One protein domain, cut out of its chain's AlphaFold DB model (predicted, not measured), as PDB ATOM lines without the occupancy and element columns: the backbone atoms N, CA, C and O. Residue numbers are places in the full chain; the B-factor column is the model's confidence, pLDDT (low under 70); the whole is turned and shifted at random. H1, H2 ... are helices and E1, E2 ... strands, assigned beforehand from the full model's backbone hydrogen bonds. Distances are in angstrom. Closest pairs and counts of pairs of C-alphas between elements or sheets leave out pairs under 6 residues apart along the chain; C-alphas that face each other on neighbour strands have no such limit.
ATOM      1  N   ARG A  94    -189.800  37.367  59.668       93.88
ATOM      2  CA  ARG A  94    -188.699  38.254  59.283       93.88
ATOM      3  C   ARG A  94    -189.110  39.090  58.078       93.88
ATOM      4  O   ARG A  94    -189.882  38.643  57.236       93.88
ATOM      5  N   LEU A  95    -188.518  40.278  57.960       93.75
ATOM      6  CA  LEU A  95    -188.695  41.122  56.778       93.75
ATOM      7  C   LEU A  95    -188.308  40.382  55.490       93.75
ATOM      8  O   LEU A  95    -189.021  40.482  54.502       93.75
ATOM      9  N   ASP A  96    -187.219  39.610  55.518       94.19
ATOM     10  CA  ASP A  96    -186.744  38.848  54.356       94.19
ATOM     11  C   ASP A  96    -187.803  37.847  53.867       94.19
ATOM     12  O   ASP A  96    -188.062  37.766  52.671       94.19
ATOM     13  N   ASP A  97    -188.464  37.136  54.791       91.94
ATOM     14  CA  ASP A  97    -189.509  36.158  54.462       91.94
ATOM     15  C   ASP A  97    -190.709  36.840  53.786       91.94
ATOM     16  O   ASP A  97    -191.265  36.325  52.816       91.94
ATOM     17  N   LEU A  98    -191.081  38.032  54.272       90.50
ATOM     18  CA  LEU A  98    -192.121  38.849  53.652       90.50
ATOM     19  C   LEU A  98    -191.691  39.307  52.253       90.50
ATOM     20  O   LEU A  98    -192.466  39.190  51.307       90.50
ATOM     21  N   MET A  99    -190.457  39.794  52.112       93.25
ATOM     22  CA  MET A  99    -189.945  40.309  50.844       93.25
ATOM     23  C   MET A  99    -189.813  39.219  49.777       93.25
ATOM     24  O   MET A  99    -190.114  39.494  48.620       93.25
ATOM     25  N   PHE A 100    -189.490  37.974  50.142       89.31
ATOM     26  CA  PHE A 100    -189.539  36.839  49.209       89.31
ATOM     27  C   PHE A 100    -190.956  36.499  48.727       89.31
ATOM     28  O   PHE A 100    -191.117  35.967  47.633       89.31
ATOM     29  N   GLY A 101    -191.990  36.814  49.513       85.50
ATOM     30  CA  GLY A 101    -193.387  36.705  49.079       85.50
ATOM     31  C   GLY A 101    -193.856  37.870  48.196       85.50
ATOM     32  O   GLY A 101    -194.903  37.776  47.551       85.50
ATOM     33  N   VAL A 102    -193.105  38.971  48.181       86.88
ATOM     34  CA  VAL A 102    -193.426  40.203  47.451       86.88
ATOM     35  C   VAL A 102    -192.704  40.249  46.105       86.88
ATOM     36  O   VAL A 102    -193.350  40.502  45.089       86.88
ATOM     37  N   VAL A 103    -191.394  39.979  46.095       86.50
ATOM     38  CA  VAL A 103    -190.552  40.016  44.895       86.50
ATOM     39  C   VAL A 103    -190.948  38.897  43.929       86.50
ATOM     40  O   VAL A 103    -190.980  37.715  44.268       86.50
ATOM     41  N   ASN A 104    -191.278  39.270  42.699       83.50
ATOM     42  CA  ASN A 104    -191.791  38.368  41.669       83.50
ATOM     43  C   ASN A 104    -191.203  38.734  40.291       83.50
ATOM     44  O   ASN A 104    -191.934  39.100  39.366       83.50
ATOM     45  N   PRO A 105    -189.870  38.634  40.126       79.62
ATOM     46  CA  PRO A 105    -189.148  39.201  38.989       79.62
ATOM     47  C   PRO A 105    -189.255  38.335  37.726       79.62
ATOM     48  O   PRO A 105    -188.672  38.662  36.699       79.62
ATOM     49  N   THR A 106    -190.009  37.233  37.773       80.44
ATOM     50  CA  THR A 106    -190.270  36.360  36.626       80.44
ATOM     51  C   THR A 106    -191.750  36.012  36.528       80.44
ATOM     52  O   THR A 106    -192.488  36.057  37.516       80.44
ATOM     53  N   VAL A 107    -192.187  35.611  35.331       76.69
ATOM     54  CA  VAL A 107    -193.558  35.132  35.096       76.69
ATOM     55  C   VAL A 107    -193.894  33.955  36.017       76.69
ATOM     56  O   VAL A 107    -194.965  33.947  36.616       76.69
ATOM     57  N   ASP A 108    -192.971  33.009  36.205       77.75
ATOM     58  CA  ASP A 108    -193.178  31.850  37.083       77.75
ATOM     59  C   ASP A 108    -193.365  32.268  38.550       77.75
ATOM     60  O   ASP A 108    -194.274  31.779  39.224       77.75
ATOM     61  N   ALA A 109    -192.557  33.215  39.039       79.69
ATOM     62  CA  ALA A 109    -192.685  33.740  40.398       79.69
ATOM     63  C   ALA A 109    -194.017  34.482  40.597       79.69
ATOM     64  O   ALA A 109    -194.682  34.295  41.618       79.69
ATOM     65  N   MET A 110    -194.458  35.257  39.597       75.38
ATOM     66  CA  MET A 110    -195.786  35.880  39.605       75.38
ATOM     67  C   MET A 110    -196.901  34.829  39.651       75.38
ATOM     68  O   MET A 110    -197.820  34.967  40.452       75.38
ATOM     69  N   CYS A 111    -196.806  33.749  38.864       74.25
ATOM     70  CA  CYS A 111    -197.796  32.665  38.869       74.25
ATOM     71  C   CYS A 111    -197.948  32.044  40.260       74.25
ATOM     72  O   CYS A 111    -199.065  31.828  40.739       74.25
ATOM     73  N   VAL A 112    -196.817  31.766  40.915       77.50
ATOM     74  CA  VAL A 112    -196.792  31.232  42.278       77.50
ATOM     75  C   VAL A 112    -197.467  32.220  43.225       77.50
ATOM     76  O   VAL A 112    -198.389  31.830  43.936       77.50
ATOM     77  N   GLN A 113    -197.094  33.498  43.191       77.88
ATOM     78  CA  GLN A 113    -197.676  34.519  44.061       77.88
ATOM     79  C   GLN A 113    -199.196  34.666  43.867       77.88
ATOM     80  O   GLN A 113    -199.947  34.628  44.844       77.88
ATOM     81  N   THR A 114    -199.675  34.749  42.622       70.38
ATOM     82  CA  THR A 114    -201.112  34.849  42.311       70.38
ATOM     83  C   THR A 114    -201.892  33.606  42.752       70.38
ATOM     84  O   THR A 114    -203.072  33.707  43.073       70.38
ATOM     85  N   SER A 115    -201.264  32.425  42.821       69.00
ATOM     86  CA  SER A 115    -201.949  31.210  43.296       69.00
ATOM     87  C   SER A 115    -202.329  31.257  44.786       69.00
ATOM     88  O   SER A 115    -203.312  30.625  45.183       69.00
ATOM     89  N   TYR A 116    -201.595  32.033  45.591       66.38
ATOM     90  CA  TYR A 116    -201.846  32.215  47.027       66.38
ATOM     91  C   TYR A 116    -202.666  33.473  47.337       66.38
ATOM     92  O   TYR A 116    -203.435  33.493  48.300       66.38
ATOM     93  N   VAL A 117    -202.519  34.526  46.531       65.25
ATOM     94  CA  VAL A 117    -203.282  35.769  46.679       65.25
ATOM     95  C   VAL A 117    -204.613  35.602  45.947       65.25
ATOM     96  O   VAL A 117    -204.734  35.868  44.760       65.25
ATOM     97  N   HIS A 118    -205.636  35.135  46.662       55.78
ATOM     98  CA  HIS A 118    -206.985  34.900  46.122       55.78
ATOM     99  C   HIS A 118    -207.769  36.183  45.751       55.78
ATOM    100  O   HIS A 118    -208.986  36.116  45.581       55.78
ATOM    101  N   ASP A 119    -207.103  37.337  45.655       51.97
ATOM    102  CA  ASP A 119    -207.715  38.649  45.434       51.97
ATOM    103  C   ASP A 119    -207.281  39.197  44.062       51.97
ATOM    104  O   ASP A 119    -206.118  39.529  43.861       51.97
ATOM    105  N   VAL A 120    -208.249  39.203  43.140       49.88
ATOM    106  CA  VAL A 120    -208.459  40.070  41.961       49.88
ATOM    107  C   VAL A 120    -207.258  40.578  41.136       49.88
ATOM    108  O   VAL A 120    -206.384  41.293  41.606       49.88
ATOM    109  N   ASP A 121    -207.364  40.301  39.831       57.09
ATOM    110  CA  ASP A 121    -206.584  40.816  38.698       57.09
ATOM    111  C   ASP A 121    -205.137  40.284  38.581       57.09
ATOM    112  O   ASP A 121    -204.180  40.772  39.179       57.09
ATOM    113  N   THR A 122    -204.967  39.254  37.741       66.88
ATOM    114  CA  THR A 122    -203.667  38.654  37.408       66.88
ATOM    115  C   THR A 122    -202.837  39.630  36.576       66.88
ATOM    116  O   THR A 122    -202.913  39.640  35.345       66.88
ATOM    117  N   ALA A 123    -202.033  40.461  37.242       76.12
ATOM    118  CA  ALA A 123    -200.998  41.227  36.563       76.12
ATOM    119  C   ALA A 123    -200.086  40.271  35.775       76.12
ATOM    120  O   ALA A 123    -199.734  39.196  36.259       76.12
ATOM    121  N   THR A 124    -199.671  40.665  34.578       82.44
ATOM    122  CA  THR A 124    -198.709  39.920  33.759       82.44
ATOM    123  C   THR A 124    -197.473  40.777  33.534       82.44
ATOM    124  O   THR A 124    -197.581  41.950  33.170       82.44
ATOM    125  N   MET A 125    -196.291  40.198  33.738       85.94
ATOM    126  CA  MET A 125    -195.029  40.859  33.413       85.94
ATOM    127  C   MET A 125    -194.915  41.099  31.909       85.94
ATOM    128  O   MET A 125    -195.085  40.179  31.111       85.94
ATOM    129  N   LEU A 126    -194.570  42.328  31.532       88.75
ATOM    130  CA  LEU A 126    -194.265  42.694  30.151       88.75
ATOM    131  C   LEU A 126    -192.761  42.770  29.887       88.75
ATOM    132  O   LEU A 126    -192.313  42.341  28.825       88.75
ATOM    133  N   CYS A 127    -191.991  43.353  30.813       89.88
ATOM    134  CA  CYS A 127    -190.560  43.593  30.621       89.88
ATOM    135  C   CYS A 127    -189.832  43.756  31.966       89.88
ATOM    136  O   CYS A 127    -190.243  44.618  32.749       89.88
ATOM    137  N   PRO A 128    -188.758  42.993  32.239       91.75
ATOM    138  CA  PRO A 128    -187.840  43.315  33.324       91.75
ATOM    139  C   PRO A 128    -186.961  44.516  32.940       91.75
ATOM    140  O   PRO A 128    -186.454  44.604  31.817       91.75
ATOM    141  N   ILE A 129    -186.808  45.457  33.871       93.38
ATOM    142  CA  ILE A 129    -185.959  46.649  33.735       93.38
ATOM    143  C   ILE A 129    -184.694  46.489  34.573       93.38
ATOM    144  O   ILE A 129    -183.605  46.701  34.045       93.38
ATOM    145  N   ASP A 130    -184.855  46.071  35.828       93.31
ATOM    146  CA  ASP A 130    -183.777  45.744  36.763       93.31
ATOM    147  C   ASP A 130    -184.128  44.429  37.475       93.31
ATOM    148  O   ASP A 130    -185.263  44.253  37.936       93.31
ATOM    149  N   GLU A 131    -183.192  43.482  37.507       92.69
ATOM    150  CA  GLU A 131    -183.408  42.129  38.030       92.69
ATOM    151  C   GLU A 131    -182.631  41.925  39.338       92.69
ATOM    152  O   GLU A 131    -181.497  42.396  39.441       92.69
ATOM    153  N   PRO A 132    -183.182  41.181  40.317       93.62
ATOM    154  CA  PRO A 132    -182.458  40.890  41.549       93.62
ATOM    155  C   PRO A 132    -181.140  40.151  41.309       93.62
ATOM    156  O   PRO A 132    -181.064  39.248  40.472       93.62
ATOM    157  N   CYS A 133    -180.126  40.472  42.111       92.06
ATOM    158  CA  CYS A 133    -178.829  39.791  42.119       92.06
ATOM    159  C   CYS A 133    -178.517  39.180  43.496       92.06
ATOM    160  O   CYS A 133    -179.319  39.283  44.425       92.06
ATOM    161  N   GLU A 134    -177.368  38.512  43.643       91.19
ATOM    162  CA  GLU A 134    -176.991  37.879  44.917       91.19
ATOM    163  C   GLU A 134    -176.815  38.909  46.046       91.19
ATOM    164  O   GLU A 134    -177.180  38.643  47.193       91.19
ATOM    165  N   GLU A 135    -176.291  40.090  45.724       93.00
ATOM    166  CA  GLU A 135    -176.048  41.178  46.672       93.00
ATOM    167  C   GLU A 135    -177.323  41.947  47.034       93.00
ATOM    168  O   GLU A 135    -177.510  42.331  48.190       93.00
ATOM    169  N   GLU A 136    -178.213  42.148  46.060       93.19
ATOM    170  CA  GLU A 136    -179.475  42.875  46.210       93.19
ATOM    171  C   GLU A 136    -180.671  41.978  45.813       93.19
ATOM    172  O   GLU A 136    -181.361  42.244  44.828       93.19
ATOM    173  N   PRO A 137    -180.979  40.918  46.591       94.06
ATOM    174  CA  PRO A 137    -181.938  39.874  46.197       94.06
ATOM    175  C   PRO A 137    -183.401  40.332  46.172       94.06
ATOM    176  O   PRO A 137    -184.274  39.607  45.699       94.06
ATOM    177  N   PHE A 138    -183.680  41.522  46.703       94.88
ATOM    178  CA  PHE A 138    -185.016  42.111  46.729       94.88
ATOM    179  C   PHE A 138    -185.148  43.306  45.794       94.88
ATOM    180  O   PHE A 138    -186.234  43.865  45.730       94.88
ATOM    181  N   ARG A 139    -184.070  43.732  45.124       94.81
ATOM    182  CA  ARG A 139    -184.108  44.879  44.220       94.81
ATOM    183  C   ARG A 139    -184.623  44.429  42.864       94.81
ATOM    184  O   ARG A 139    -184.006  43.596  42.212       94.81
ATOM    185  N   SER A 140    -185.761  44.963  42.442       94.69
ATOM    186  CA  SER A 140    -186.298  44.686  41.110       94.69
ATOM    187  C   SER A 140    -187.071  45.873  40.573       94.69
ATOM    188  O   SER A 140    -187.814  46.504  41.327       94.69
ATOM    189  N   LEU A 141    -187.032  46.068  39.260       94.62
ATOM    190  CA  LEU A 141    -187.887  47.008  38.548       94.62
ATOM    191  C   LEU A 141    -188.503  46.316  37.336       94.62
ATOM    192  O   LEU A 141    -187.789  45.822  36.464       94.62
ATOM    193  N   VAL A 142    -189.831  46.265  37.268       92.50
ATOM    194  CA  VAL A 142    -190.543  45.508  36.226       92.50
ATOM    195  C   VAL A 142    -191.737  46.285  35.680       92.50
ATOM    196  O   VAL A 142    -192.461  46.940  36.422       92.50
ATOM    197  N   ILE A 143    -191.981  46.183  34.373       91.44
ATOM    198  CA  ILE A 143    -193.208  46.680  33.738       91.44
ATOM    199  C   ILE A 143    -194.243  45.559  33.754       91.44
ATOM    200  O   ILE A 143    -193.980  44.454  33.267       91.44
ATOM    201  N   LYS A 144    -195.437  45.857  34.265       88.62
ATOM    202  CA  LYS A 144    -196.564  44.929  34.369       88.62
ATOM    203  C   LYS A 144    -197.814  45.496  33.710       88.62
ATOM    204  O   LYS A 144    -198.033  46.705  33.676       88.62
ATOM    205  N   TRP A 145    -198.648  44.596  33.206       87.19
ATOM    206  CA  TRP A 145    -199.985  44.888  32.706       87.19
ATOM    207  C   TRP A 145    -201.030  44.244  33.605       87.19
ATOM    208  O   TRP A 145    -200.934  43.058  33.901       87.19
ATOM    209  N   LEU A 146    -202.027  45.019  34.015       84.12
ATOM    210  CA  LEU A 146    -203.142  44.577  34.840       84.12
ATOM    211  C   LEU A 146    -204.455  44.733  34.063       84.12
ATOM    212  O   LEU A 146    -204.877  45.875  33.842       84.12
ATOM    213  N   PRO A 147    -205.123  43.636  33.671       77.19
ATOM    214  CA  PRO A 147    -206.501  43.702  33.210       77.19
ATOM    215  C   PRO A 147    -207.426  43.891  34.417       77.19
ATOM    216  O   PRO A 147    -207.394  43.082  35.336       77.19
ATOM    217  N   LEU A 148    -208.262  44.930  34.414       70.75
ATOM    218  CA  LEU A 148    -209.346  45.059  35.387       70.75
ATOM    219  C   LEU A 148    -210.633  44.483  34.809       70.75
ATOM    220  O   LEU A 148    -211.097  44.909  33.741       70.75
ATOM    221  N   ASP A 149    -211.240  43.555  35.545       60.41
ATOM    222  CA  ASP A 149    -212.523  42.982  35.157       60.41
ATOM    223  C   ASP A 149    -213.623  44.065  35.085       60.41
ATOM    224  O   ASP A 149    -213.853  44.861  36.004       60.41
ATOM    225  N   ALA A 150    -214.352  44.074  33.967       55.06
ATOM    226  CA  ALA A 150    -215.519  44.922  33.741       55.06
ATOM    227  C   ALA A 150    -216.688  44.610  34.696       55.06
ATOM    228  O   ALA A 150    -217.644  45.381  34.766       55.06
ATOM    229  N   SER A 151    -216.648  43.496  35.428       56.44
ATOM    230  CA  SER A 151    -217.634  43.207  36.477       56.44
ATOM    231  C   SER A 151    -217.555  44.192  37.659       56.44
ATOM    232  O   SER A 151    -218.572  44.446  38.306       56.44
ATOM    233  N   LEU A 152    -216.389  44.810  37.893       52.62
ATOM    234  CA  LEU A 152    -216.147  45.765  38.982       52.62
ATOM    235  C   LEU A 152    -216.290  47.236  38.547       52.62
ATOM    236  O   LEU A 152    -216.453  48.121  39.388       52.62
ATOM    237  N   ILE A 153    -216.246  47.523  37.238       56.72
ATOM    238  CA  ILE A 153    -216.255  48.886  36.678       56.72
ATOM    239  C   ILE A 153    -217.128  48.926  35.416       56.72
ATOM    240  O   ILE A 153    -217.046  48.039  34.582       56.72
ATOM    241  N   LYS A 154    -217.891  50.011  35.186       57.19
ATOM    242  CA  LYS A 154    -218.797  50.198  34.018       57.19
ATOM    243  C   LYS A 154    -218.173  49.952  32.624       57.19
ATOM    244  O   LYS A 154    -218.901  49.930  31.635       57.19
ATOM    245  N   LYS A 155    -216.846  49.841  32.520       58.12
ATOM    246  CA  LYS A 155    -216.091  49.545  31.300       58.12
ATOM    247  C   LYS A 155    -214.818  48.784  31.682       58.12
ATOM    248  O   LYS A 155    -214.141  49.228  32.607       58.12
ATOM    249  N   ALA A 156    -214.484  47.721  30.942       61.59
ATOM    250  CA  ALA A 156    -213.176  47.068  31.035       61.59
ATOM    251  C   ALA A 156    -212.074  48.130  30.915       61.59
ATOM    252  O   ALA A 156    -212.110  48.967  30.003       61.59
ATOM    253  N   ARG A 157    -211.139  48.124  31.859       69.12
ATOM    254  CA  ARG A 157    -209.951  48.975  31.831       69.12
ATOM    255  C   ARG A 157    -208.742  48.093  32.024       69.12
ATOM    256  O   ARG A 157    -208.816  47.083  32.705       69.12
ATOM    257  N   ASP A 158    -207.632  48.511  31.464       78.00
ATOM    258  CA  ASP A 158    -206.338  47.955  31.772       78.00
ATOM    259  C   ASP A 158    -205.368  49.055  32.187       78.00
ATOM    260  O   ASP A 158    -205.581  50.246  31.935       78.00
ATOM    261  N   PHE A 159    -204.321  48.646  32.893       81.38
ATOM    262  CA  PHE A 159    -203.235  49.521  33.295       81.38
ATOM    263  C   PHE A 159    -201.907  48.876  32.948       81.38
ATOM    264  O   PHE A 159    -201.680  47.713  33.267       81.38
ATOM    265  N   VAL A 160    -201.015  49.654  32.347       87.81
ATOM    266  CA  VAL A 160    -199.586  49.351  32.344       87.81
ATOM    267  C   VAL A 160    -198.958  50.184  33.451       87.81
ATOM    268  O   VAL A 160    -199.259  51.369  33.588       87.81
ATOM    269  N   TYR A 161    -198.146  49.548  34.280       88.25
ATOM    270  CA  TYR A 161    -197.511  50.186  35.421       88.25
ATOM    271  C   TYR A 161    -196.116  49.613  35.633       88.25
ATOM    272  O   TYR A 161    -195.788  48.529  35.146       88.25
ATOM    273  N   ILE A 162    -195.292  50.367  36.345       91.75
ATOM    274  CA  ILE A 162    -193.970  49.941  36.781       91.75
ATOM    275  C   ILE A 162    -194.093  49.515  38.237       91.75
ATOM    276  O   ILE A 162    -194.737  50.201  39.023       91.75
ATOM    277  N   GLU A 163    -193.503  48.389  38.602       92.19
ATOM    278  CA  GLU A 163    -193.426  47.932  39.983       92.19
ATOM    279  C   GLU A 163    -191.968  47.841  40.402       92.19
ATOM    280  O   GLU A 163    -191.175  47.140  39.767       92.19
ATOM    281  N   ALA A 164    -191.638  48.559  41.468       94.00
ATOM    282  CA  ALA A 164    -190.327  48.535  42.083       94.00
ATOM    283  C   ALA A 164    -190.385  47.802  43.421       94.00
ATOM    284  O   ALA A 164    -191.332  47.996  44.191       94.00
ATOM    285  N   THR A 165    -189.385  46.979  43.720       95.19
ATOM    286  CA  THR A 165    -189.241  46.347  45.037       95.19
ATOM    287  C   THR A 165    -187.814  46.479  45.540       95.19
ATOM    288  O   THR A 165    -186.888  46.640  44.744       95.19
ATOM    289  N   GLY A 166    -187.646  46.458  46.862       95.06
ATOM    290  CA  GLY A 166    -186.335  46.571  47.489       95.06
ATOM    291  C   GLY A 166    -186.410  46.750  48.997       95.06
ATOM    292  O   GLY A 166    -187.472  46.636  49.617       95.06
ATOM    293  N   ILE A 167    -185.251  47.025  49.598       94.88
ATOM    294  CA  ILE A 167    -185.123  47.327  51.023       94.88
ATOM    295  C   ILE A 167    -184.328  48.613  51.200       94.88
ATOM    296  O   ILE A 167    -183.202  48.735  50.729       94.88
ATOM    297  N   LEU A 168    -184.911  49.542  51.945       92.50
ATOM    298  CA  LEU A 168    -184.288  50.778  52.390       92.50
ATOM    299  C   LEU A 168    -183.869  50.662  53.855       92.50
ATOM    300  O   LEU A 168    -184.321  49.775  54.586       92.50
ATOM    301  N   HIS A 169    -183.010  51.581  54.281       91.00
ATOM    302  CA  HIS A 169    -182.559  51.682  55.663       91.00
ATOM    303  C   HIS A 169    -182.870  53.075  56.196       91.00
ATOM    304  O   HIS A 169    -182.574  54.075  55.542       91.00
ATOM    305  N   PHE A 170    -183.453  53.133  57.386       85.88
ATOM    306  CA  PHE A 170    -183.585  54.374  58.135       85.88
ATOM    307  C   PHE A 170    -182.228  54.831  58.676       85.88
ATOM    308  O   PHE A 170    -181.296  54.032  58.819       85.88
ATOM    309  N   GLY A 171    -182.126  56.108  59.057       82.81
ATOM    310  CA  GLY A 171    -180.893  56.656  59.643       82.81
ATOM    311  C   GLY A 171    -180.442  55.956  60.938       82.81
ATOM    312  O   GLY A 171    -179.269  56.025  61.304       82.81
ATOM    313  N   ASN A 172    -181.352  55.251  61.618       83.25
ATOM    314  CA  ASN A 172    -181.074  54.448  62.814       83.25
ATOM    315  C   ASN A 172    -180.627  52.998  62.508       83.25
ATOM    316  O   ASN A 172    -180.315  52.260  63.441       83.25
ATOM    317  N   GLY A 173    -180.596  52.590  61.233       87.19
ATOM    318  CA  GLY A 173    -180.224  51.246  60.783       87.19
ATOM    319  C   GLY A 173    -181.386  50.257  60.631       87.19
ATOM    320  O   GLY A 173    -181.163  49.141  60.159       87.19
ATOM    321  N   ASP A 174    -182.616  50.638  60.987       89.81
ATOM    322  CA  ASP A 174    -183.795  49.794  60.781       89.81
ATOM    323  C   ASP A 174    -184.087  49.610  59.284       89.81
ATOM    324  O   ASP A 174    -183.943  50.532  58.480       89.81
ATOM    325  N   ARG A 175    -184.531  48.407  58.911       92.69
ATOM    326  CA  ARG A 175    -184.815  48.025  57.520       92.69
ATOM    327  C   ARG A 175    -186.286  48.226  57.171       92.69
ATOM    328  O   ARG A 175    -187.167  47.862  57.951       92.69
ATOM    329  N   VAL A 176    -186.543  48.706  55.958       92.56
ATOM    330  CA  VAL A 176    -187.883  48.921  55.404       92.56
ATOM    331  C   VAL A 176    -187.972  48.269  54.034       92.56
ATOM    332  O   VAL A 176    -187.324  48.711  53.094       92.56
ATOM    333  N   GLY A 177    -188.780  47.220  53.913       93.62
ATOM    334  CA  GLY A 177    -189.114  46.644  52.611       93.62
ATOM    335  C   GLY A 177    -190.174  47.472  51.894       93.62
ATOM    336  O   GLY A 177    -191.098  47.972  52.540       93.62
ATOM    337  N   TYR A 178    -190.062  47.600  50.575       93.00
ATOM    338  CA  TYR A 178    -191.048  48.297  49.755       93.00
ATOM    339  C   TYR A 178    -191.474  47.478  48.533       93.00
ATOM    340  O   TYR A 178    -190.710  46.694  47.976       93.00
ATOM    341  N   CYS A 179    -192.721  47.702  48.120       91.44
ATOM    342  CA  CYS A 179    -193.273  47.318  46.828       91.44
ATOM    343  C   CYS A 179    -194.104  48.501  46.339       91.44
ATOM    344  O   CYS A 179    -195.118  48.850  46.948       91.44
ATOM    345  N   TYR A 180    -193.618  49.166  45.299       89.62
ATOM    346  CA  TYR A 180    -194.134  50.444  44.840       89.62
ATOM    347  C   TYR A 180    -194.627  50.329  43.392       89.62
ATOM    348  O   TYR A 180    -193.820  50.356  42.461       89.62
ATOM    349  N   PRO A 181    -195.948  50.181  43.178       87.69
ATOM    350  CA  PRO A 181    -196.539  50.257  41.852       87.69
ATOM    351  C   PRO A 181    -196.764  51.721  41.444       87.69
ATOM    352  O   PRO A 181    -197.564  52.437  42.049       87.69
ATOM    353  N   HIS A 182    -196.112  52.154  40.369       85.44
ATOM    354  CA  HIS A 182    -196.272  53.466  39.756       85.44
ATOM    355  C   HIS A 182    -197.000  53.357  38.412       85.44
ATOM    356  O   HIS A 182    -196.534  52.693  37.483       85.44
ATOM    357  N   LYS A 183    -198.156  54.018  38.294       76.62
ATOM    358  CA  LYS A 183    -198.910  54.117  37.034       76.62
ATOM    359  C   LYS A 183    -198.460  55.364  36.272       76.62
ATOM    360  O   LYS A 183    -198.433  56.433  36.875       76.62
ATOM    361  N   SER A 184    -198.160  55.219  34.977       56.69
ATOM    362  CA  SER A 184    -197.902  56.351  34.068       56.69
ATOM    363  C   SER A 184    -199.155  57.179  33.801       56.69
ATOM    364  O   SER A 184    -200.224  56.542  33.632       56.69
TER     365      SER A 184
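What this domain is: This is residues 94 to 184 of the 184 residues of an uncharacterized protein of Phytophthora fragariae (UniProt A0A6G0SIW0). What does the model look like? It is one long, strongly twisted antiparallel sheet of four strands, E1 to E4, with two short helices set about at right angles to each other: H1 covers part of the sheet beside its E4 edge, and H2 meets the sheet near its E1 edge. The long axis runs from the turn between E2 and E3 at one end to the turn between E3 and E4 at the other. What are its parts and its size? The printed part has 91 residues, with two named helices and then four named strands in the order H1 H2 E1 E2 E3 E4; the sheet's order is E1 E2 E3 E4, and the class is mixed, helices and strands. It is only just compact, close to loose, with a radius of gyration of the C-alphas of 14.5 A, and elongated, spanning 48 by 26 by 25 A.

How they stand to each other: Where does the first helix stand? H1, residues 95 to 102, is on the sheet of E1, residues 124 to 130, E2, residues 140 to 148, E3, residues 157 to 169, and E4, residues 175 to 183, at a height over the sheet of 9.1 A. It lies over E4, where 6 of its 8 C-alphas fall, and only just not over E3, where 2 fall; on the local plane it runs along the strands, at 6 degrees to E4. The closest C-alphas of H1 and E4 are those of Met 99 and Gly 177, 6.6 A apart. And the second helix? H2, residues 107 to 116, is close to H1 but not clearly touching it: the closest C-alphas, of Gly 101 and Gln 113, are 7.0 A apart, and the lines are about perpendicular at 77 degrees. H2 only grazes the sheet, with its residues 107 to 111; its closest C-alphas to E1 are those of Val 107 and Met 125, 6.1 A apart. In H1 every O i to N i+4 pair is within hydrogen-bond range, in H2 5 of 6. How do the strands pair? They form a meander, each strand the antiparallel neighbour of the one before, in three hairpins: E1 and E2 at 161 degrees between directions, E2 and E3 at 149 degrees, E3 and E4 at 160 degrees. Within hydrogen-bond range are, for instance, N 126 and O 143 at 2.8 A, N 144 and O 161 at 2.8 A, and N 180 and O 164 at 2.8 A. The edge strands E1 and E4 are apart.

Where its parts are: Where do the helices run? H1 begins at C-alpha 95, (-188.695, 41.122, 56.778), and measures 10.5 A from first to last C-alpha, residues 95 to 102. H2, residues 107 to 116, measures 14.8 A. Where do the strands run? E1, residues 124 to 130, measures 16.3 A, and E2, residues 140 to 148, measures 23.8 A and bends by 51 degrees at residue 143. E3, residues 157 to 169, is the longest strand at 36.4 A and begins at C-alpha 157, (-209.951, 48.975, 31.831). E4, residues 175 to 183, measures 25.6 A and ends at C-alpha 183, (-198.910, 54.117, 37.034).

The domain as a whole: How far does it reach? The two C-alphas farthest apart, of Lys 154 and Asn 172, are 47.6 A apart. Are there cuts or long links? The printed part has no cut and no long link; the links H1 to H2 and E3 to E4 are tight, and the other three are short. Where is confidence low? The mean pLDDT of the printed part is 82.0, and residues 115 to 122, 149 to 157 and 184 are under 70.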